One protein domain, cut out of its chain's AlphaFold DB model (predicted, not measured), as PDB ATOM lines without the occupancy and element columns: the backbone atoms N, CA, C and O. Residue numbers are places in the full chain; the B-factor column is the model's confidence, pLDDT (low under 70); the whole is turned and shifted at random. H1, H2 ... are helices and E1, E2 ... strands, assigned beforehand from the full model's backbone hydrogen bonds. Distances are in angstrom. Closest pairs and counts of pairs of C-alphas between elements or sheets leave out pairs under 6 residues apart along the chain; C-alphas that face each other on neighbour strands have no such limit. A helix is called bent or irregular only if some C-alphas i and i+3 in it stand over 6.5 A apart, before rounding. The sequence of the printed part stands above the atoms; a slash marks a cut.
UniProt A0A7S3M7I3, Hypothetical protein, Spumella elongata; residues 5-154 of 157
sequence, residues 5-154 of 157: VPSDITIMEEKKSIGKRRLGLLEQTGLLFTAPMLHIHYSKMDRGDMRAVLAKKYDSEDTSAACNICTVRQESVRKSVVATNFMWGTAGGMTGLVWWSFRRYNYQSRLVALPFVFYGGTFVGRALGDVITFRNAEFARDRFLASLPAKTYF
ATOM      1  N   VAL A   5      13.101  58.935 -32.078       90.94
ATOM      2  CA  VAL A   5      14.031  58.048 -32.786       90.94
ATOM      3  C   VAL A   5      13.758  56.587 -32.418       90.94
ATOM      4  O   VAL A   5      13.188  56.319 -31.355       90.94
ATOM      5  N   PRO A   6      14.101  55.616 -33.285       92.44
ATOM      6  CA  PRO A   6      14.049  54.206 -32.912       92.44
ATOM      7  C   PRO A   6      15.031  53.929 -31.771       92.44
ATOM      8  O   PRO A   6      16.123  54.491 -31.738       92.44
ATOM      9  N   SER A   7      14.654  53.045 -30.850       92.31
ATOM     10  CA  SER A   7      15.558  52.616 -29.782       92.31
ATOM     11  C   SER A   7      16.662  51.699 -30.321       92.31
ATOM     12  O   SER A   7      16.504  51.060 -31.367       92.31
ATOM     13  N   ASP A   8      17.773  51.577 -29.590       93.00
ATOM     14  CA  ASP A   8      18.933  50.766 -30.005       93.00
ATOM     15  C   ASP A   8      18.565  49.318 -30.331       93.00
ATOM     16  O   ASP A   8      19.073  48.722 -31.283       93.00
ATOM     17  N   ILE A   9      17.632  48.753 -29.564       92.88
ATOM     18  CA  ILE A   9      17.125  47.405 -29.797       92.88
ATOM     19  C   ILE A   9      16.328  47.323 -31.100       92.88
ATOM     20  O   ILE A   9      16.499  46.373 -31.853       92.88
ATOM     21  N   THR A  10      15.527  48.336 -31.436       93.88
ATOM     22  CA  THR A  10      14.810  48.386 -32.716       93.88
ATOM     23  C   THR A  10      15.771  48.517 -33.896       93.88
ATOM     24  O   THR A  10      15.565  47.859 -34.915       93.88
ATOM     25  N   ILE A  11      16.855  49.284 -33.746       95.31
ATOM     26  CA  ILE A  11      17.932  49.365 -34.744       95.31
ATOM     27  C   ILE A  11      18.625  48.003 -34.899       95.31
ATOM     28  O   ILE A  11      18.878  47.560 -36.020       95.31
ATOM     29  N   MET A  12      18.923  47.321 -33.791       94.50
ATOM     30  CA  MET A  12      19.547  45.994 -33.794       94.50
ATOM     31  C   MET A  12      18.670  44.955 -34.496       94.50
ATOM     32  O   MET A  12      19.157  44.224 -35.358       94.50
ATOM     33  N   GLU A  13      17.381  44.920 -34.167       95.12
ATOM     34  CA  GLU A  13      16.416  44.029 -34.802       95.12
ATOM     35  C   GLU A  13      16.322  44.276 -36.312       95.12
ATOM     36  O   GLU A  13      16.164  43.328 -37.072       95.12
ATOM     37  N   GLU A  14      16.395  45.535 -36.758       95.44
ATOM     38  CA  GLU A  14      16.368  45.865 -38.188       95.44
ATOM     39  C   GLU A  14      17.635  45.376 -38.901       95.44
ATOM     40  O   GLU A  14      17.548  44.738 -39.946       95.44
ATOM     41  N   LYS A  15      18.811  45.585 -38.296       94.81
ATOM     42  CA  LYS A  15      20.102  45.119 -38.836       94.81
ATOM     43  C   LYS A  15      20.210  43.597 -38.908       94.81
ATOM     44  O   LYS A  15      20.914  43.078 -39.767       94.81
ATOM     45  N   LYS A  16      19.571  42.889 -37.974       94.62
ATOM     46  CA  LYS A  16      19.603  41.422 -37.882       94.62
ATOM     47  C   LYS A  16      18.443  40.736 -38.598       94.62
ATOM     48  O   LYS A  16      18.426  39.509 -38.672       94.62
ATOM     49  N   SER A  17      17.477  41.483 -39.127       94.38
ATOM     50  CA  SER A  17      16.351  40.886 -39.835       94.38
ATOM     51  C   SER A  17      16.727  40.496 -41.267       94.38
ATOM     52  O   SER A  17      17.252  41.301 -42.026       94.38
ATOM     53  N   ILE A  18      16.389  39.263 -41.655       94.69
ATOM     54  CA  ILE A  18      16.555  38.743 -43.028       94.69
ATOM     55  C   ILE A  18      15.283  38.972 -43.865       94.69
ATOM     56  O   ILE A  18      15.262  38.800 -45.081       94.69
ATOM     57  N   GLY A  19      14.181  39.374 -43.230       93.94
ATOM     58  CA  GLY A  19      12.922  39.641 -43.911       93.94
ATOM     59  C   GLY A  19      11.729  39.597 -42.967       93.94
ATOM     60  O   GLY A  19      11.859  39.751 -41.755       93.94
ATOM     61  N   LYS A  20      10.536  39.358 -43.522       95.56
ATOM     62  CA  LYS A  20       9.285  39.336 -42.751       95.56
ATOM     63  C   LYS A  20       8.716  37.923 -42.630       95.56
ATOM     64  O   LYS A  20       8.653  37.189 -43.615       95.56
ATOM     65  N   ARG A  21       8.258  37.551 -41.432       95.44
ATOM     66  CA  ARG A  21       7.475  36.337 -41.167       95.44
ATOM     67  C   ARG A  21       5.981  36.648 -41.114       95.44
ATOM     68  O   ARG A  21       5.567  37.752 -40.760       95.44
ATOM     69  N   ARG A  22       5.156  35.653 -41.448       94.94
ATOM     70  CA  ARG A  22       3.702  35.733 -41.247       94.94
ATOM     71  C   ARG A  22       3.376  35.519 -39.769       94.94
ATOM     72  O   ARG A  22       3.999  34.693 -39.104       94.94
ATOM     73  N   LEU A  23       2.395  36.271 -39.280       95.31
ATOM     74  CA  LEU A  23       1.896  36.150 -37.913       95.31
ATOM     75  C   LEU A  23       0.938  34.965 -37.819       95.31
ATOM     76  O   LEU A  23       0.062  34.820 -38.676       95.31
ATOM     77  N   GLY A  24       1.083  34.152 -36.776       95.25
ATOM     78  CA  GLY A  24       0.160  33.060 -36.477       95.25
ATOM     79  C   GLY A  24      -1.220  33.573 -36.057       95.25
ATOM     80  O   GLY A  24      -1.362  34.720 -35.636       95.25
ATOM     81  N   LEU A  25      -2.247  32.722 -36.126       95.50
ATOM     82  CA  LEU A  25      -3.629  33.117 -35.803       95.50
ATOM     83  C   LEU A  25      -3.762  33.692 -34.386       95.50
ATOM     84  O   LEU A  25      -4.329  34.765 -34.217       95.50
ATOM     85  N   LEU A  26      -3.161  33.035 -33.389       94.75
ATOM     86  CA  LEU A  26      -3.185  33.508 -32.000       94.75
ATOM     87  C   LEU A  26      -2.410  34.819 -31.802       94.75
ATOM     88  O   LEU A  26      -2.760  35.617 -30.937       94.75
ATOM     89  N   GLU A  27      -1.370  35.071 -32.599       96.44
ATOM     90  CA  GLU A  27      -0.664  36.357 -32.571       96.44
ATOM     91  C   GLU A  27      -1.556  37.463 -33.149       96.44
ATOM     92  O   GLU A  27      -1.623  38.557 -32.598       96.44
ATOM     93  N   GLN A  28      -2.288  37.174 -34.228       96.25
ATOM     94  CA  GLN A  28      -3.204  38.129 -34.853       96.25
ATOM     95  C   GLN A  28      -4.383  38.479 -33.942       96.25
ATOM     96  O   GLN A  28      -4.660  39.663 -33.742       96.25
ATOM     97  N   THR A  29      -5.055  37.479 -33.364       95.44
ATOM     98  CA  THR A  29      -6.169  37.709 -32.430       95.44
ATOM     99  C   THR A  29      -5.679  38.363 -31.143       95.44
ATOM    100  O   THR A  29      -6.312  39.293 -30.651       95.44
ATOM    101  N   GLY A  30      -4.506  37.957 -30.649       94.12
ATOM    102  CA  GLY A  30      -3.897  38.545 -29.461       94.12
ATOM    103  C   GLY A  30      -3.630  40.032 -29.658       94.12
ATOM    104  O   GLY A  30      -4.049  40.841 -28.838       94.12
ATOM    105  N   LEU A  31      -3.029  40.407 -30.794       95.44
ATOM    106  CA  LEU A  31      -2.805  41.808 -31.153       95.44
ATOM    107  C   LEU A  31      -4.122  42.568 -31.300       95.44
ATOM    108  O   LEU A  31      -4.208  43.705 -30.848       95.44
ATOM    109  N   LEU A  32      -5.145  41.973 -31.922       94.56
ATOM    110  CA  LEU A  32      -6.455  42.610 -32.074       94.56
ATOM    111  C   LEU A  32      -7.055  42.991 -30.714       94.56
ATOM    112  O   LEU A  32      -7.594  44.088 -30.576       94.56
ATOM    113  N   PHE A  33      -6.910  42.108 -29.726       92.00
ATOM    114  CA  PHE A  33      -7.400  42.298 -28.364       92.00
ATOM    115  C   PHE A  33      -6.447  43.073 -27.439       92.00
ATOM    116  O   PHE A  33      -6.809  43.382 -26.297       92.00
ATOM    117  N   THR A  34      -5.249  43.425 -27.907       91.25
ATOM    118  CA  THR A  34      -4.371  44.370 -27.216       91.25
ATOM    119  C   THR A  34      -4.925  45.781 -27.385       91.25
ATOM    120  O   THR A  34      -5.031  46.295 -28.504       91.25
ATOM    121  N   ALA A  35      -5.263  46.421 -26.266       84.88
ATOM    122  CA  ALA A  35      -5.768  47.788 -26.266       84.88
ATOM    123  C   ALA A  35      -4.731  48.762 -26.868       84.88
ATOM    124  O   ALA A  35      -3.536  48.632 -26.583       84.88
ATOM    125  N   PRO A  36      -5.160  49.738 -27.691       81.06
ATOM    126  CA  PRO A  36      -4.262  50.768 -28.191       81.06
ATOM    127  C   PRO A  36      -3.739  51.604 -27.018       81.06
ATOM    128  O   PRO A  36      -4.511  52.056 -26.173       81.06
ATOM    129  N   MET A  37      -2.424  51.797 -26.959       80.88
ATOM    130  CA  MET A  37      -1.793  52.588 -25.910       80.88
ATOM    131  C   MET A  37      -1.700  54.050 -26.353       80.88
ATOM    132  O   MET A  37      -1.208  54.345 -27.440       80.88
ATOM    133  N   LEU A  38      -2.174  54.971 -25.513       80.12
ATOM    134  CA  LEU A  38      -1.975  56.405 -25.717       80.12
ATOM    135  C   LEU A  38      -0.611  56.797 -25.143       80.12
ATOM    136  O   LEU A  38      -0.374  56.668 -23.940       80.12
ATOM    137  N   HIS A  39       0.296  57.257 -26.003       77.19
ATOM    138  CA  HIS A  39       1.647  57.641 -25.602       77.19
ATOM    139  C   HIS A  39       1.725  59.127 -25.255       77.19
ATOM    140  O   HIS A  39       1.653  59.977 -26.134       77.19
ATOM    141  N   ILE A  40       1.932  59.421 -23.970       80.88
ATOM    142  CA  ILE A  40       2.447  60.721 -23.500       80.88
ATOM    143  C   ILE A  40       3.985  60.653 -23.447       80.88
ATOM    144  O   ILE A  40       4.691  61.556 -23.886       80.88
ATOM    145  N   HIS A  41       4.508  59.509 -22.993       80.44
ATOM    146  CA  HIS A  41       5.919  59.141 -23.070       80.44
ATOM    147  C   HIS A  41       6.071  57.744 -23.682       80.44
ATOM    148  O   HIS A  41       5.270  56.840 -23.419       80.44
ATOM    149  N   TYR A  42       7.123  57.554 -24.477       82.25
ATOM    150  CA  TYR A  42       7.471  56.260 -25.065       82.25
ATOM    151  C   TYR A  42       8.217  55.391 -24.047       82.25
ATOM    152  O   TYR A  42       9.437  55.278 -24.072       82.25
ATOM    153  N   SER A  43       7.475  54.808 -23.103       82.69
ATOM    154  CA  SER A  43       8.021  53.896 -22.084       82.69
ATOM    155  C   SER A  43       7.705  52.423 -22.345       82.69
ATOM    156  O   SER A  43       8.349  51.549 -21.772       82.69
ATOM    157  N   LYS A  44       6.717  52.135 -23.198       85.62
ATOM    158  CA  LYS A  44       6.260  50.782 -23.538       85.62
ATOM    159  C   LYS A  44       5.968  50.694 -25.031       85.62
ATOM    160  O   LYS A  44       5.780  51.718 -25.681       85.62
ATOM    161  N   MET A  45       5.914  49.472 -25.552       90.44
ATOM    162  CA  MET A  45       5.495  49.212 -26.930       90.44
ATOM    163  C   MET A  45       3.976  49.314 -27.082       90.44
ATOM    164  O   MET A  45       3.235  48.831 -26.222       90.44
ATOM    165  N   ASP A  46       3.524  49.873 -28.204       90.94
ATOM    166  CA  ASP A  46       2.133  49.749 -28.639       90.94
ATOM    167  C   ASP A  46       1.889  48.450 -29.423       90.94
ATOM    168  O   ASP A  46       2.776  47.635 -29.687       90.94
ATOM    169  N   ARG A  47       0.633  48.261 -29.834       92.19
ATOM    170  CA  ARG A  47       0.225  47.154 -30.704       92.19
ATOM    171  C   ARG A  47       0.978  47.152 -32.043       92.19
ATOM    172  O   ARG A  47       1.214  46.076 -32.593       92.19
ATOM    173  N   GLY A  48       1.302  48.322 -32.595       92.50
ATOM    174  CA  GLY A  48       1.995  48.453 -33.881       92.50
ATOM    175  C   GLY A  48       3.447  47.990 -33.794       92.50
ATOM    176  O   GLY A  48       3.892  47.193 -34.616       92.50
ATOM    177  N   ASP A  49       4.135  48.408 -32.744       93.19
ATOM    178  CA  ASP A  49       5.496  48.055 -32.381       93.19
ATOM    179  C   ASP A  49       5.585  46.556 -32.066       93.19
ATOM    180  O   ASP A  49       6.427  45.860 -32.631       93.19
ATOM    181  N   MET A  50       4.659  46.005 -31.266       95.25
ATOM    182  CA  MET A  50       4.585  44.553 -31.032       95.25
ATOM    183  C   MET A  50       4.409  43.782 -32.342       95.25
ATOM    184  O   MET A  50       5.076  42.773 -32.569       95.25
ATOM    185  N   ARG A  51       3.533  44.259 -33.236       95.88
ATOM    186  CA  ARG A  51       3.345  43.657 -34.561       95.88
ATOM    187  C   ARG A  51       4.623  43.733 -35.397       95.88
ATOM    188  O   ARG A  51       4.927  42.765 -36.086       95.88
ATOM    189  N   ALA A  52       5.360  44.841 -35.339       95.38
ATOM    190  CA  ALA A  52       6.617  45.014 -36.058       95.38
ATOM    191  C   ALA A  52       7.686  44.028 -35.563       95.38
ATOM    192  O   ALA A  52       8.286  43.340 -36.384       95.38
ATOM    193  N   VAL A  53       7.847  43.875 -34.244       95.94
ATOM    194  CA  VAL A  53       8.761  42.890 -33.636       95.94
ATOM    195  C   VAL A  53       8.377  41.464 -34.041       95.94
ATOM    196  O   VAL A  53       9.219  40.672 -34.466       95.94
ATOM    197  N   LEU A  54       7.088  41.120 -33.959       96.81
ATOM    198  CA  LEU A  54       6.607  39.785 -34.320       96.81
ATOM    199  C   LEU A  54       6.703  39.503 -35.819       96.81
ATOM    200  O   LEU A  54       6.865  38.354 -36.205       96.81
ATOM    201  N   ALA A  55       6.622  40.513 -36.679       96.94
ATOM    202  CA  ALA A  55       6.697  40.317 -38.120       96.94
ATOM    203  C   ALA A  55       8.130  40.108 -38.634       96.94
ATOM    204  O   ALA A  55       8.278  39.760 -39.800       96.94
ATOM    205  N   LYS A  56       9.180  40.299 -37.826       96.12
ATOM    206  CA  LYS A  56      10.576  40.105 -38.260       96.12
ATOM    207  C   LYS A  56      10.946  38.624 -38.363       96.12
ATOM    208  O   LYS A  56      10.529  37.805 -37.547       96.12
ATOM    209  N   LYS A  57      11.731  38.272 -39.380       96.31
ATOM    210  CA  LYS A  57      12.380  36.964 -39.524       96.31
ATOM    211  C   LYS A  57      13.870  37.123 -39.223       96.31
ATOM    212  O   LYS A  57      14.506  38.008 -39.798       96.31
ATOM    213  N   TYR A  58      14.389  36.271 -38.346       94.75
ATOM    214  CA  TYR A  58      15.809  36.172 -38.006       94.75
ATOM    215  C   TYR A  58      16.403  34.891 -38.594       94.75
ATOM    216  O   TYR A  58      15.655  33.970 -38.942       94.75
ATOM    217  N   ASP A  59      17.726  34.861 -38.740       92.19
ATOM    218  CA  ASP A  59      18.443  33.653 -39.144       92.19
ATOM    219  C   ASP A  59      18.417  32.618 -38.021       92.19
ATOM    220  O   ASP A  59      18.715  32.952 -36.874       92.19
ATOM    221  N   SER A  60      18.093  31.368 -38.341       89.12
ATOM    222  CA  SER A  60      18.205  30.269 -37.378       89.12
ATOM    223  C   SER A  60      19.646  29.793 -37.196       89.12
ATOM    224  O   SER A  60      19.935  29.151 -36.190       89.12
ATOM    225  N   GLU A  61      20.534  30.083 -38.150       91.88
ATOM    226  CA  GLU A  61      21.938  29.660 -38.111       91.88
ATOM    227  C   GLU A  61      22.858  30.714 -37.464       91.88
ATOM    228  O   GLU A  61      23.959  30.386 -37.015       91.88
ATOM    229  N   ASP A  62      22.407  31.971 -37.339       90.50
ATOM    230  CA  ASP A  62      23.169  33.039 -36.680       90.50
ATOM    231  C   ASP A  62      23.147  32.868 -35.152       90.50
ATOM    232  O   ASP A  62      22.208  33.261 -34.457       90.50
ATOM    233  N   THR A  63      24.241  32.324 -34.620       90.75
ATOM    234  CA  THR A  63      24.471  32.131 -33.180       90.75
ATOM    235  C   THR A  63      24.995  33.381 -32.461       90.75
ATOM    236  O   THR A  63      25.327  33.324 -31.274       90.75
ATOM    237  N   SER A  64      25.068  34.536 -33.133       93.94
ATOM    238  CA  SER A  64      25.538  35.775 -32.510       93.94
ATOM    239  C   SER A  64      24.644  36.222 -31.349       93.94
ATOM    240  O   SER A  64      23.415  36.118 -31.378       93.94
ATOM    241  N   ALA A  65      25.266  36.814 -30.324       93.06
ATOM    242  CA  ALA A  65      24.556  37.307 -29.142       93.06
ATOM    243  C   ALA A  65      23.445  38.319 -29.491       93.06
ATOM    244  O   ALA A  65      22.390  38.322 -28.861       93.06
ATOM    245  N   ALA A  66      23.657  39.144 -30.522       93.00
ATOM    246  CA  ALA A  66      22.667  40.106 -31.001       93.00
ATOM    247  C   ALA A  66      21.428  39.421 -31.610       93.00
ATOM    248  O   ALA A  66      20.304  39.829 -31.316       93.00
ATOM    249  N   CYS A  67      21.615  38.363 -32.409       93.50
ATOM    250  CA  CYS A  67      20.503  37.588 -32.964       93.50
ATOM    251  C   CYS A  67      19.717  36.877 -31.852       93.50
ATOM    252  O   CYS A  67      18.484  36.921 -31.825       93.50
ATOM    253  N   ASN A  68      20.428  36.319 -30.865       94.25
ATOM    254  CA  ASN A  68      19.816  35.686 -29.699       94.25
ATOM    255  C   ASN A  68      18.934  36.676 -28.912       94.25
ATOM    256  O   ASN A  68      17.766  36.397 -28.657       94.25
ATOM    257  N   ILE A  69      19.434  37.886 -28.621       94.50
ATOM    258  CA  ILE A  69      18.648  38.935 -27.945       94.50
ATOM    259  C   ILE A  69      17.367  39.272 -28.725       94.50
ATOM    260  O   ILE A  69      16.290  39.358 -28.128       94.50
ATOM    261  N   CYS A  70      17.460  39.437 -30.047       94.94
ATOM    262  CA  CYS A  70      16.304  39.744 -30.894       94.94
ATOM    263  C   CYS A  70      15.276  38.600 -30.906       94.94
ATOM    264  O   CYS A  70      14.067  38.841 -30.853       94.94
ATOM    265  N   THR A  71      15.756  37.356 -30.923       94.94
ATOM    266  CA  THR A  71      14.925  36.146 -30.930       94.94
ATOM    267  C   THR A  71      14.197  35.964 -29.599       94.94
ATOM    268  O   THR A  71      12.979  35.799 -29.581       94.94
ATOM    269  N   VAL A  72      14.911  36.097 -28.478       94.88
ATOM    270  CA  VAL A  72      14.344  36.020 -27.121       94.88
ATOM    271  C   VAL A  72      13.300  37.113 -26.897       94.88
ATOM    272  O   VAL A  72      12.205  36.847 -26.396       94.88
ATOM    273  N   ARG A  73      13.595  38.345 -27.329       95.38
ATOM    274  CA  ARG A  73      12.632  39.452 -27.288       95.38
ATOM    275  C   ARG A  73      11.379  39.124 -28.098       95.38
ATOM    276  O   ARG A  73      10.271  39.290 -27.588       95.38
ATOM    277  N   GLN A  74      11.532  38.634 -29.330       95.88
ATOM    278  CA  GLN A  74      10.399  38.246 -30.167       95.88
ATOM    279  C   GLN A  74       9.558  37.138 -29.516       95.88
ATOM    280  O   GLN A  74       8.327  37.198 -29.562       95.88
ATOM    281  N   GLU A  75      10.193  36.150 -28.884       95.75
ATOM    282  CA  GLU A  75       9.497  35.059 -28.205       95.75
ATOM    283  C   GLU A  75       8.706  35.541 -26.983       95.75
ATOM    284  O   GLU A  75       7.536  35.179 -26.828       95.75
ATOM    285  N   SER A  76       9.291  36.400 -26.146       95.94
ATOM    286  CA  SER A  76       8.587  36.916 -24.968       95.94
ATOM    287  C   SER A  76       7.445  37.874 -25.344       95.94
ATOM    288  O   SER A  76       6.360  37.823 -24.747       95.94
ATOM    289  N   VAL A  77       7.602  38.671 -26.413       96.25
ATOM    290  CA  VAL A  77       6.488  39.445 -26.999       96.25
ATOM    291  C   VAL A  77       5.397  38.508 -27.522       96.25
ATOM    292  O   VAL A  77       4.219  38.732 -27.237       96.25
ATOM    293  N   ARG A  78       5.761  37.421 -28.219       96.44
ATOM    294  CA  ARG A  78       4.797  36.425 -28.715       96.44
ATOM    295  C   ARG A  78       3.990  35.838 -27.569       96.44
ATOM    296  O   ARG A  78       2.764  35.817 -27.650       96.44
ATOM    297  N   LYS A  79       4.652  35.382 -26.504       96.06
ATOM    298  CA  LYS A  79       3.987  34.821 -25.320       96.06
ATOM    299  C   LYS A  79       3.031  35.838 -24.694       96.06
ATOM    300  O   LYS A  79       1.891  35.486 -24.417       96.06
ATOM    301  N   SER A  80       3.428  37.110 -24.586       94.62
ATOM    302  CA  SER A  80       2.563  38.194 -24.083       94.62
ATOM    303  C   SER A  80       1.293  38.378 -24.914       94.62
ATOM    304  O   SER A  80       0.186  38.492 -24.384       94.62
ATOM    305  N   VAL A  81       1.456  38.435 -26.234       95.44
ATOM    306  CA  VAL A  81       0.359  38.656 -27.178       95.44
ATOM    307  C   VAL A  81      -0.577  37.451 -27.185       95.44
ATOM    308  O   VAL A  81      -1.790  37.609 -27.085       95.44
ATOM    309  N   VAL A  82      -0.033  36.237 -27.230       96.25
ATOM    310  CA  VAL A  82      -0.832  35.008 -27.218       96.25
ATOM    311  C   VAL A  82      -1.576  34.845 -25.887       96.25
ATOM    312  O   VAL A  82      -2.758  34.502 -25.909       96.25
ATOM    313  N   ALA A  83      -0.945  35.170 -24.751       95.06
ATOM    314  CA  ALA A  83      -1.564  35.148 -23.422       95.06
ATOM    315  C   ALA A  83      -2.795  36.072 -23.327       95.06
ATOM    316  O   ALA A  83      -3.766  35.755 -22.638       95.06
ATOM    317  N   THR A  84      -2.805  37.176 -24.081       95.12
ATOM    318  CA  THR A  84      -3.931  38.126 -24.128       95.12
ATOM    319  C   THR A  84      -5.219  37.466 -24.635       95.12
ATOM    320  O   THR A  84      -6.304  37.799 -24.154       95.12
ATOM    321  N   ASN A  85      -5.128  36.469 -25.524       96.19
ATOM    322  CA  ASN A  85      -6.305  35.710 -25.960       96.19
ATOM    323  C   ASN A  85      -6.968  34.959 -24.807       96.19
ATOM    324  O   ASN A  85      -8.189  34.903 -24.747       96.19
ATOM    325  N   PHE A  86      -6.181  34.391 -23.891       95.56
ATOM    326  CA  PHE A  86      -6.715  33.643 -22.754       95.56
ATOM    327  C   PHE A  86      -7.385  34.572 -21.747       95.56
ATOM    328  O   PHE A  86      -8.454  34.254 -21.242       95.56
ATOM    329  N   MET A  87      -6.834  35.771 -21.534       95.12
ATOM    330  CA  MET A  87      -7.475  36.796 -20.708       95.12
ATOM    331  C   MET A  87      -8.897  37.119 -21.194       95.12
ATOM    332  O   MET A  87      -9.845  37.045 -20.413       95.12
ATOM    333  N   TRP A  88      -9.054  37.456 -22.478       94.69
ATOM    334  CA  TRP A  88     -10.364  37.802 -23.039       94.69
ATOM    335  C   TRP A  88     -11.252  36.580 -23.270       94.69
ATOM    336  O   TRP A  88     -12.457  36.655 -23.048       94.69
ATOM    337  N   GLY A  89     -10.670  35.448 -23.662       94.75
ATOM    338  CA  GLY A  89     -11.377  34.187 -23.871       94.75
ATOM    339  C   GLY A  89     -11.997  33.655 -22.582       94.75
ATOM    340  O   GLY A  89     -13.179  33.321 -22.566       94.75
ATOM    341  N   THR A  90     -11.248  33.649 -21.475       95.50
ATOM    342  CA  THR A  90     -11.775  33.253 -20.163       95.50
ATOM    343  C   THR A  90     -12.809  34.252 -19.656       95.50
ATOM    344  O   THR A  90     -13.867  33.829 -19.192       95.50
ATOM    345  N   ALA A  91     -12.570  35.561 -19.788       95.31
ATOM    346  CA  ALA A  91     -13.543  36.577 -19.379       95.31
ATOM    347  C   ALA A  91     -14.864  36.462 -20.157       95.31
ATOM    348  O   ALA A  91     -15.941  36.418 -19.558       95.31
ATOM    349  N   GLY A  92     -14.790  36.336 -21.484       94.62
ATOM    350  CA  GLY A  92     -15.947  36.122 -22.352       94.62
ATOM    351  C   GLY A  92     -16.659  34.801 -22.060       94.62
ATOM    352  O   GLY A  92     -17.882  34.782 -21.935       94.62
ATOM    353  N   GLY A  93     -15.905  33.716 -21.863       95.62
ATOM    354  CA  GLY A  93     -16.443  32.403 -21.509       95.62
ATOM    355  C   GLY A  93     -17.201  32.417 -20.183       95.62
ATOM    356  O   GLY A  93     -18.354  31.994 -20.134       95.62
ATOM    357  N   MET A  94     -16.612  32.975 -19.121       94.38
ATOM    358  CA  MET A  94     -17.279  33.097 -17.819       94.38
ATOM    359  C   MET A  94     -18.525  33.986 -17.889       94.38
ATOM    360  O   MET A  94     -19.556  33.667 -17.302       94.38
ATOM    361  N   THR A  95     -18.466  35.066 -18.662       93.56
ATOM    362  CA  THR A  95     -19.612  35.959 -18.885       93.56
ATOM    363  C   THR A  95     -20.744  35.244 -19.618       93.56
ATOM    364  O   THR A  95     -21.903  35.344 -19.213       93.56
ATOM    365  N   GLY A  96     -20.421  34.458 -20.649       93.06
ATOM    366  CA  GLY A  96     -21.381  33.606 -21.350       93.06
ATOM    367  C   GLY A  96     -21.999  32.547 -20.435       93.06
ATOM    368  O   GLY A  96     -23.211  32.328 -20.478       93.06
ATOM    369  N   LEU A  97     -21.198  31.949 -19.545       92.81
ATOM    370  CA  LEU A  97     -21.689  31.009 -18.536       92.81
ATOM    371  C   LEU A  97     -22.663  31.673 -17.561       92.81
ATOM    372  O   LEU A  97     -23.711  31.093 -17.285       92.81
ATOM    373  N   VAL A  98     -22.382  32.886 -17.075       91.50
ATOM    374  CA  VAL A  98     -23.315  33.645 -16.220       91.50
ATOM    375  C   VAL A  98     -24.597  33.977 -16.968       91.50
ATOM    376  O   VAL A  98     -25.690  33.764 -16.444       91.50
ATOM    377  N   TRP A  99     -24.474  34.454 -18.208       90.00
ATOM    378  CA  TRP A  99     -25.617  34.784 -19.050       90.00
ATOM    379  C   TRP A  99     -26.554  33.584 -19.234       90.00
ATOM    380  O   TRP A  99     -27.771  33.706 -19.078       90.00
ATOM    381  N   TRP A 100     -25.984  32.409 -19.507       91.88
ATOM    382  CA  TRP A 100     -26.743  31.173 -19.653       91.88
ATOM    383  C   TRP A 100     -27.295  30.660 -18.317       91.88
ATOM    384  O   TRP A 100     -28.469  30.294 -18.239       91.88
ATOM    385  N   SER A 101     -26.492  30.677 -17.251       89.88
ATOM    386  CA  SER A 101     -26.884  30.171 -15.926       89.88
ATOM    387  C   SER A 101     -28.045  30.976 -15.343       89.88
ATOM    388  O   SER A 101     -28.985  30.415 -14.783       89.88
ATOM    389  N   PHE A 102     -28.045  32.294 -15.552       90.25
ATOM    390  CA  PHE A 102     -29.115  33.177 -15.103       90.25
ATOM    391  C   PHE A 102     -30.229  33.387 -16.130       90.25
ATOM    392  O   PHE A 102     -31.059  34.274 -15.944       90.25
ATOM    393  N   ARG A 103     -30.345  32.551 -17.171       90.19
ATOM    394  CA  ARG A 103     -31.395  32.682 -18.205       90.19
ATOM    395  C   ARG A 103     -32.838  32.611 -17.683       90.19
ATOM    396  O   ARG A 103     -33.735  33.135 -18.332       90.19
ATOM    397  N   ARG A 104     -33.061  31.972 -16.527       89.50
ATOM    398  CA  ARG A 104     -34.357  31.939 -15.810       89.50
ATOM    399  C   ARG A 104     -34.463  33.012 -14.704       89.50
ATOM    400  O   ARG A 104     -35.526  33.205 -14.134       89.50
ATOM    401  N   TYR A 105     -33.345  33.690 -14.443       87.06
ATOM    402  CA  TYR A 105     -33.104  34.899 -13.642       87.06
ATOM    403  C   TYR A 105     -33.855  36.136 -14.157       87.06
ATOM    404  O   TYR A 105     -33.878  36.336 -15.376       87.06
ATOM    405  N   ASN A 106     -34.330  37.017 -13.265       88.38
ATOM    406  CA  ASN A 106     -34.658  38.401 -13.608       88.38
ATOM    407  C   ASN A 106     -33.408  39.103 -14.181       88.38
ATOM    408  O   ASN A 106     -32.284  38.847 -13.757       88.38
ATOM    409  N   TYR A 107     -33.588  39.996 -15.150       86.62
ATOM    410  CA  TYR A 107     -32.490  40.659 -15.855       86.62
ATOM    411  C   TYR A 107     -31.570  41.465 -14.918       86.62
ATOM    412  O   TYR A 107     -30.358  41.515 -15.129       86.62
ATOM    413  N   GLN A 108     -32.122  42.011 -13.830       89.44
ATOM    414  CA  GLN A 108     -31.367  42.749 -12.814       89.44
ATOM    415  C   GLN A 108     -30.256  41.906 -12.170       89.44
ATOM    416  O   GLN A 108     -29.136  42.391 -12.027       89.44
ATOM    417  N   SER A 109     -30.507  40.630 -11.847       85.75
ATOM    418  CA  SER A 109     -29.475  39.778 -11.237       85.75
ATOM    419  C   SER A 109     -28.337  39.465 -12.211       85.75
ATOM    420  O   SER A 109     -27.182  39.355 -11.797       85.75
ATOM    421  N   ARG A 110     -28.635  39.401 -13.517       86.75
ATOM    422  CA  ARG A 110     -27.616  39.251 -14.568       86.75
ATOM    423  C   ARG A 110     -26.707  40.464 -14.605       86.75
ATOM    424  O   ARG A 110     -25.494  40.311 -14.520       86.75
ATOM    425  N   LEU A 111     -27.288  41.656 -14.698       88.75
ATOM    426  CA  LEU A 111     -26.517  42.893 -14.798       88.75
ATOM    427  C   LEU A 111     -25.630  43.144 -13.581       88.75
ATOM    428  O   LEU A 111     -24.531  43.661 -13.748       88.75
ATOM    429  N   VAL A 112     -26.068  42.736 -12.387       90.94
ATOM    430  CA  VAL A 112     -25.238  42.847 -11.182       90.94
ATOM    431  C   VAL A 112     -24.060  41.876 -11.234       90.94
ATOM    432  O   VAL A 112     -22.945  42.278 -10.938       90.94
ATOM    433  N   ALA A 113     -24.265  40.616 -11.626       90.38
ATOM    434  CA  ALA A 113     -23.211  39.599 -11.566       90.38
ATOM    435  C   ALA A 113     -22.180  39.680 -12.706       90.38
ATOM    436  O   ALA A 113     -21.002  39.383 -12.493       90.38
ATOM    437  N   LEU A 114     -22.605  40.075 -13.912       92.38
ATOM    438  CA  LEU A 114     -21.756  40.116 -15.109       92.38
ATOM    439  C   LEU A 114     -20.436  40.888 -14.922       92.38
ATOM    440  O   LEU A 114     -19.404  40.304 -15.244       92.38
ATOM    441  N   PRO A 115     -20.393  42.131 -14.397       91.75
ATOM    442  CA  PRO A 115     -19.131  42.863 -14.268       91.75
ATOM    443  C   PRO A 115     -18.135  42.181 -13.320       91.75
ATOM    444  O   PRO A 115     -16.944  42.128 -13.629       91.75
ATOM    445  N   PHE A 116     -18.600  41.603 -12.206       93.38
ATOM    446  CA  PHE A 116     -17.722  40.915 -11.252       93.38
ATOM    447  C   PHE A 116     -17.156  39.623 -11.831       93.38
ATOM    448  O   PHE A 116     -15.958  39.364 -11.711       93.38
ATOM    449  N   VAL A 117     -17.996  38.827 -12.495       94.50
ATOM    450  CA  VAL A 117     -17.555  37.564 -13.096       94.50
ATOM    451  C   VAL A 117     -16.692  37.808 -14.329       94.50
ATOM    452  O   VAL A 117     -15.693  37.118 -14.511       94.50
ATOM    453  N   PHE A 118     -17.004  38.825 -15.135       94.56
ATOM    454  CA  PHE A 118     -16.148  39.253 -16.237       94.56
ATOM    455  C   PHE A 118     -14.757  39.639 -15.716       94.56
ATOM    456  O   PHE A 118     -13.749  39.108 -16.186       94.56
ATOM    457  N   TYR A 119     -14.693  40.515 -14.706       94.12
ATOM    458  CA  TYR A 119     -13.431  40.956 -14.117       94.12
ATOM    459  C   TYR A 119     -12.639  39.786 -13.521       94.12
ATOM    460  O   TYR A 119     -11.464  39.611 -13.860       94.12
ATOM    461  N   GLY A 120     -13.287  38.932 -12.719       95.00
ATOM    462  CA  GLY A 120     -12.681  37.710 -12.185       95.00
ATOM    463  C   GLY A 120     -12.163  36.784 -13.290       95.00
ATOM    464  O   GLY A 120     -11.041  36.283 -13.210       95.00
ATOM    465  N   GLY A 121     -12.919  36.646 -14.380       94.75
ATOM    466  CA  GLY A 121     -12.511  35.894 -15.562       94.75
ATOM    467  C   GLY A 121     -11.267  36.457 -16.244       94.75
ATOM    468  O   GLY A 121     -10.428  35.675 -16.685       94.75
ATOM    469  N   THR A 122     -11.064  37.780 -16.265       95.00
ATOM    470  CA  THR A 122      -9.803  38.352 -16.776       95.00
ATOM    471  C   THR A 122      -8.603  38.021 -15.885       95.00
ATOM    472  O   THR A 122      -7.492  37.886 -16.392       95.00
ATOM    473  N   PHE A 123      -8.785  37.895 -14.567       94.25
ATOM    474  CA  PHE A 123      -7.700  37.540 -13.647       94.25
ATOM    475  C   PHE A 123      -7.301  36.072 -13.815       94.25
ATOM    476  O   PHE A 123      -6.130  35.768 -14.047       94.25
ATOM    477  N   VAL A 124      -8.293  35.177 -13.812       95.62
ATOM    478  CA  VAL A 124      -8.091  33.745 -14.075       95.62
ATOM    479  C   VAL A 124      -7.499  33.531 -15.468       95.62
ATOM    480  O   VAL A 124      -6.543  32.776 -15.622       95.62
ATOM    481  N   GLY A 125      -8.000  34.243 -16.477       95.06
ATOM    482  CA  GLY A 125      -7.508  34.151 -17.849       95.06
ATOM    483  C   GLY A 125      -6.053  34.594 -18.017       95.06
ATOM    484  O   GLY A 125      -5.332  33.985 -18.803       95.06
ATOM    485  N   ARG A 126      -5.585  35.598 -17.259       93.25
ATOM    486  CA  ARG A 126      -4.156  35.972 -17.233       93.25
ATOM    487  C   ARG A 126      -3.297  34.850 -16.655       93.25
ATOM    488  O   ARG A 126      -2.330  34.456 -17.293       93.25
ATOM    489  N   ALA A 127      -3.683  34.297 -15.504       94.81
ATOM    490  CA  ALA A 127      -2.953  33.190 -14.886       94.81
ATOM    491  C   ALA A 127      -2.916  31.946 -15.795       94.81
ATOM    492  O   ALA A 127      -1.857  31.359 -16.003       94.81
ATOM    493  N   LEU A 128      -4.054  31.582 -16.398       94.94
ATOM    494  CA  LEU A 128      -4.140  30.485 -17.366       94.94
ATOM    495  C   LEU A 128      -3.283  30.751 -18.606       94.94
ATOM    496  O   LEU A 128      -2.548  29.869 -19.043       94.94
ATOM    497  N   GLY A 129      -3.353  31.964 -19.161       93.94
ATOM    498  CA  GLY A 129      -2.540  32.371 -20.303       93.94
ATOM    499  C   GLY A 129      -1.047  32.265 -20.013       93.94
ATOM    500  O   GLY A 129      -0.308  31.737 -20.842       93.94
ATOM    501  N   ASP A 130      -0.612  32.689 -18.828       93.75
ATOM    502  CA  ASP A 130       0.786  32.610 -18.410       93.75
ATOM    503  C   ASP A 130       1.276  31.164 -18.268       93.75
ATOM    504  O   ASP A 130       2.415  30.872 -18.633       93.75
ATOM    505  N   VAL A 131       0.427  30.253 -17.783       95.69
ATOM    506  CA  VAL A 131       0.746  28.819 -17.694       95.69
ATOM    507  C   VAL A 131       0.814  28.187 -19.085       95.69
ATOM    508  O   VAL A 131       1.803  27.540 -19.415       95.69
ATOM    509  N   ILE A 132      -0.196  28.405 -19.933       94.25
ATOM    510  CA  ILE A 132      -0.286  27.773 -21.262       94.25
ATOM    511  C   ILE A 132       0.821  28.267 -22.200       94.25
ATOM    512  O   ILE A 132       1.353  27.503 -23.001       94.25
ATOM    513  N   THR A 133       1.189  29.546 -22.109       93.06
ATOM    514  CA  THR A 133       2.270  30.122 -22.924       93.06
ATOM    515  C   THR A 133       3.661  29.919 -22.320       93.06
ATOM    516  O   THR A 133       4.641  30.393 -22.899       93.06
ATOM    517  N   PHE A 134       3.764  29.227 -21.177       93.19
ATOM    518  CA  PHE A 134       4.994  29.080 -20.387       93.19
ATOM    519  C   PHE A 134       5.642  30.417 -20.019       93.19
ATOM    520  O   PHE A 134       6.850  30.515 -19.799       93.19
ATOM    521  N   ARG A 135       4.837  31.478 -19.947       91.62
ATOM    522  CA  ARG A 135       5.295  32.801 -19.543       91.62
ATOM    523  C   ARG A 135       5.681  32.799 -18.072       91.62
ATOM    524  O   ARG A 135       6.589  33.531 -17.697       91.62
ATOM    525  N   ASN A 136       5.036  31.978 -17.240       90.00
ATOM    526  CA  ASN A 136       5.367  31.796 -15.820       90.00
ATOM    527  C   ASN A 136       6.807  31.305 -15.570       90.00
ATOM    528  O   ASN A 136       7.356  31.603 -14.515       90.00
ATOM    529  N   ALA A 137       7.409  30.606 -16.534       90.75
ATOM    530  CA  ALA A 137       8.772  30.084 -16.465       90.75
ATOM    531  C   ALA A 137       9.818  30.991 -17.150       90.75
ATOM    532  O   ALA A 137      10.996  30.643 -17.181       90.75
ATOM    533  N   GLU A 138       9.419  32.137 -17.716       90.56
ATOM    534  CA  GLU A 138      10.363  33.078 -18.330       90.56
ATOM    535  C   GLU A 138      11.285  33.728 -17.295       90.56
ATOM    536  O   GLU A 138      10.845  34.167 -16.228       90.56
ATOM    537  N   PHE A 139      12.553  33.899 -17.668       93.00
ATOM    538  CA  PHE A 139      13.483  34.690 -16.878       93.00
ATOM    539  C   PHE A 139      13.058  36.163 -16.850       93.00
ATOM    540  O   PHE A 139      12.571  36.725 -17.835       93.00
ATOM    541  N   ALA A 140      13.308  36.833 -15.722       92.00
ATOM    542  CA  ALA A 140      13.000  38.256 -15.560       92.00
ATOM    543  C   ALA A 140      13.695  39.132 -16.620       92.00
ATOM    544  O   ALA A 140      13.124  40.121 -17.080       92.00
ATOM    545  N   ARG A 141      14.898  38.729 -17.053       92.25
ATOM    546  CA  ARG A 141      15.647  39.372 -18.138       92.25
ATOM    547  C   ARG A 141      14.859  39.393 -19.450       92.25
ATOM    548  O   ARG A 141      14.802  40.433 -20.098       92.25
ATOM    549  N   ASP A 142      14.239  38.284 -19.828       92.75
ATOM    550  CA  ASP A 142      13.565  38.145 -21.124       92.75
ATOM    551  C   ASP A 142      12.278  38.972 -21.149       92.75
ATOM    552  O   ASP A 142      12.003  39.699 -22.106       92.75
ATOM    553  N   ARG A 143      11.551  38.967 -20.025       90.44
ATOM    554  CA  ARG A 143      10.399  39.851 -19.807       90.44
ATOM    555  C   ARG A 143      10.787  41.325 -19.865       90.44
ATOM    556  O   ARG A 143      10.054  42.127 -20.442       90.44
ATOM    557  N   PHE A 144      11.933  41.687 -19.290       92.31
ATOM    558  CA  PHE A 144      12.448  43.050 -19.365       92.31
ATOM    559  C   PHE A 144      12.780  43.442 -20.809       92.31
ATOM    560  O   PHE A 144      12.324  44.490 -21.268       92.31
ATOM    561  N   LEU A 145      13.467  42.576 -21.563       90.62
ATOM    562  CA  LEU A 145      13.775  42.801 -22.982       90.62
ATOM    563  C   LEU A 145      12.517  43.011 -23.833       90.62
ATOM    564  O   LEU A 145      12.518  43.860 -24.726       90.62
ATOM    565  N   ALA A 146      11.440  42.282 -23.532       90.00
ATOM    566  CA  ALA A 146      10.138  42.459 -24.167       90.00
ATOM    567  C   ALA A 146       9.381  43.709 -23.700       90.00
ATOM    568  O   ALA A 146       8.437  44.116 -24.362       90.00
ATOM    569  N   SER A 147       9.750  44.324 -22.576       90.00
ATOM    570  CA  SER A 147       9.118  45.563 -22.101       90.00
ATOM    571  C   SER A 147       9.754  46.832 -22.677       90.00
ATOM    572  O   SER A 147       9.132  47.893 -22.642       90.00
ATOM    573  N   LEU A 148      10.968  46.719 -23.226       92.19
ATOM    574  CA  LEU A 148      11.736  47.846 -23.746       92.19
ATOM    575  C   LEU A 148      11.001  48.543 -24.909       92.19
ATOM    576  O   LEU A 148      10.610  47.871 -25.874       92.19
ATOM    577  N   PRO A 149      10.873  49.881 -24.871       92.06
ATOM    578  CA  PRO A 149      10.155  50.634 -25.890       92.06
ATOM    579  C   PRO A 149      10.847  50.529 -27.255       92.06
ATOM    580  O   PRO A 149      12.069  50.402 -27.345       92.06
ATOM    581  N   ALA A 150      10.064  50.598 -28.332       91.69
ATOM    582  CA  ALA A 150      10.597  50.592 -29.698       91.69
ATOM    583  C   ALA A 150      11.109  51.973 -30.150       91.69
ATOM    584  O   ALA A 150      11.839  52.094 -31.132       91.69
ATOM    585  N   LYS A 151      10.704  53.033 -29.444       91.44
ATOM    586  CA  LYS A 151      11.023  54.426 -29.760       91.44
ATOM    587  C   LYS A 151      11.431  55.150 -28.490       91.44
ATOM    588  O   LYS A 151      10.890  54.868 -27.423       91.44
ATOM    589  N   THR A 152      12.351  56.089 -28.608       90.56
ATOM    590  CA  THR A 152      12.830  56.931 -27.510       90.56
ATOM    591  C   THR A 152      12.954  58.374 -27.987       90.56
ATOM    592  O   THR A 152      12.992  58.653 -29.186       90.56
ATOM    593  N   TYR A 153      12.962  59.316 -27.045       89.69
ATOM    594  CA  TYR A 153      13.285  60.703 -27.366       89.69
ATOM    595  C   TYR A 153      14.791  60.822 -27.577       89.69
ATOM    596  O   TYR A 153      15.565  60.268 -26.797       89.69
ATOM    597  N   PHE A 154      15.197  61.528 -28.627       86.06
ATOM    598  CA  PHE A 154      16.600  61.827 -28.861       86.06
ATOM    599  C   PHE A 154      17.095  62.781 -27.771       86.06
ATOM    600  O   PHE A 154      16.556  63.878 -27.612       86.06
TER     601      PHE A 154
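AT A GLANCE: This is residues 5 to 154 of the 157 residues of the protein "Hypothetical protein" of Spumella elongata (UniProt A0A7S3M7I3). One long helix, H4, makes the axis of an elongated body, and H5 folds back along its later part as the second limb of a long helical hairpin. The short helices H1, H2, H3 and H6 pack on the earlier part of H4, within its residues 66 to 88, while the first printed residues pair with the small strand E1 near the last one. The printed part has 150 residues with six named helices and one named strand, in the order H1, H2, H3, H4, H5, H6, E1, and is mostly helix. It is loose, with a radius of gyration of the C-alphas of 18.7 A, and its C-alphas span 62 by 34 by 27 A.

HOW THE PARTS SIT: Residues 5 to 6 pair antiparallel with residues 151 to 152 of E1, residues 151 to 153; E1 pairs with no named strand. H1, residues 8 to 16, touches H4, residues 65 to 101, about perpendicular at 74 degrees, with residues 66 to 70 of H4 alone; the closest C-alphas, of Glu 13 and Cys 70, are 5.8 A apart. Residues 19 to 20 pair antiparallel with residues 56 to 57. H2, residues 25 to 33, touches residues 78 to 88 of H4 alone, only just about perpendicular at 70.1 degrees, closest at the C-alphas of Gly 30 and Val 81, 4.8 A. H2 and H3, residues 47 to 55, form a helical hairpin at a shallow tilt of 14 degrees, opposite ways; they only just touch, with 3 pairs of C-alphas within 8 A, the closest those of Leu 31 and Arg 47, 6.2 A. H3 touches residues 74 to 78 of H4 alone at a steep tilt of 56 degrees, closest at the C-alphas of Leu 54 and Gln 74, 5.8 A. H4 is the hub, touching five helices. H4 and H5, residues 107 to 132, form a helical hairpin at a shallow tilt of 27 degrees, opposite ways; their closest C-alphas, of Met 87 and Gly 125, are 3.9 A apart. H6, residues 140 to 147, touches residues 69 to 77 of H4 alone, about perpendicular at 80 degrees, closest at the C-alphas of Arg 73 and Ala 146, 5.0 A. H5 and H6 are apart. Every O i to N i+4 pair is within hydrogen-bond range in H1, H2, H3 and H6, with 31 of 33 in H4 and 20 of 22 in H5.

IN THESE COORDINATES: H1 begins at C-alpha 8 (18.933, 50.766, -30.005) and is 12.2 A long, H2 12.4 A and H3 12.0 A. H4 runs 53.6 A to C-alpha 101 (-26.884, 30.171, -15.926). H5 is 35.1 A long, with a kink of 33 degrees near residue 115, and is only just irregular: C-alphas 112 and 115 are 6.8 A apart. H6 is 10.5 A long; E1, 7.1 A long, ends at C-alpha 153 (13.285, 60.703, -27.366).

THE WHOLE: The C-alphas farthest apart, of Ser 64 and Asn 106, are 63.1 A apart, while those of Val 5 and Phe 154 are 6.0 A apart. The printed part has no cut, and the link from H2 to H3, residues 34 to 46, is long. The mean pLDDT of the printed part is 92.5, and no printed residue is under 70.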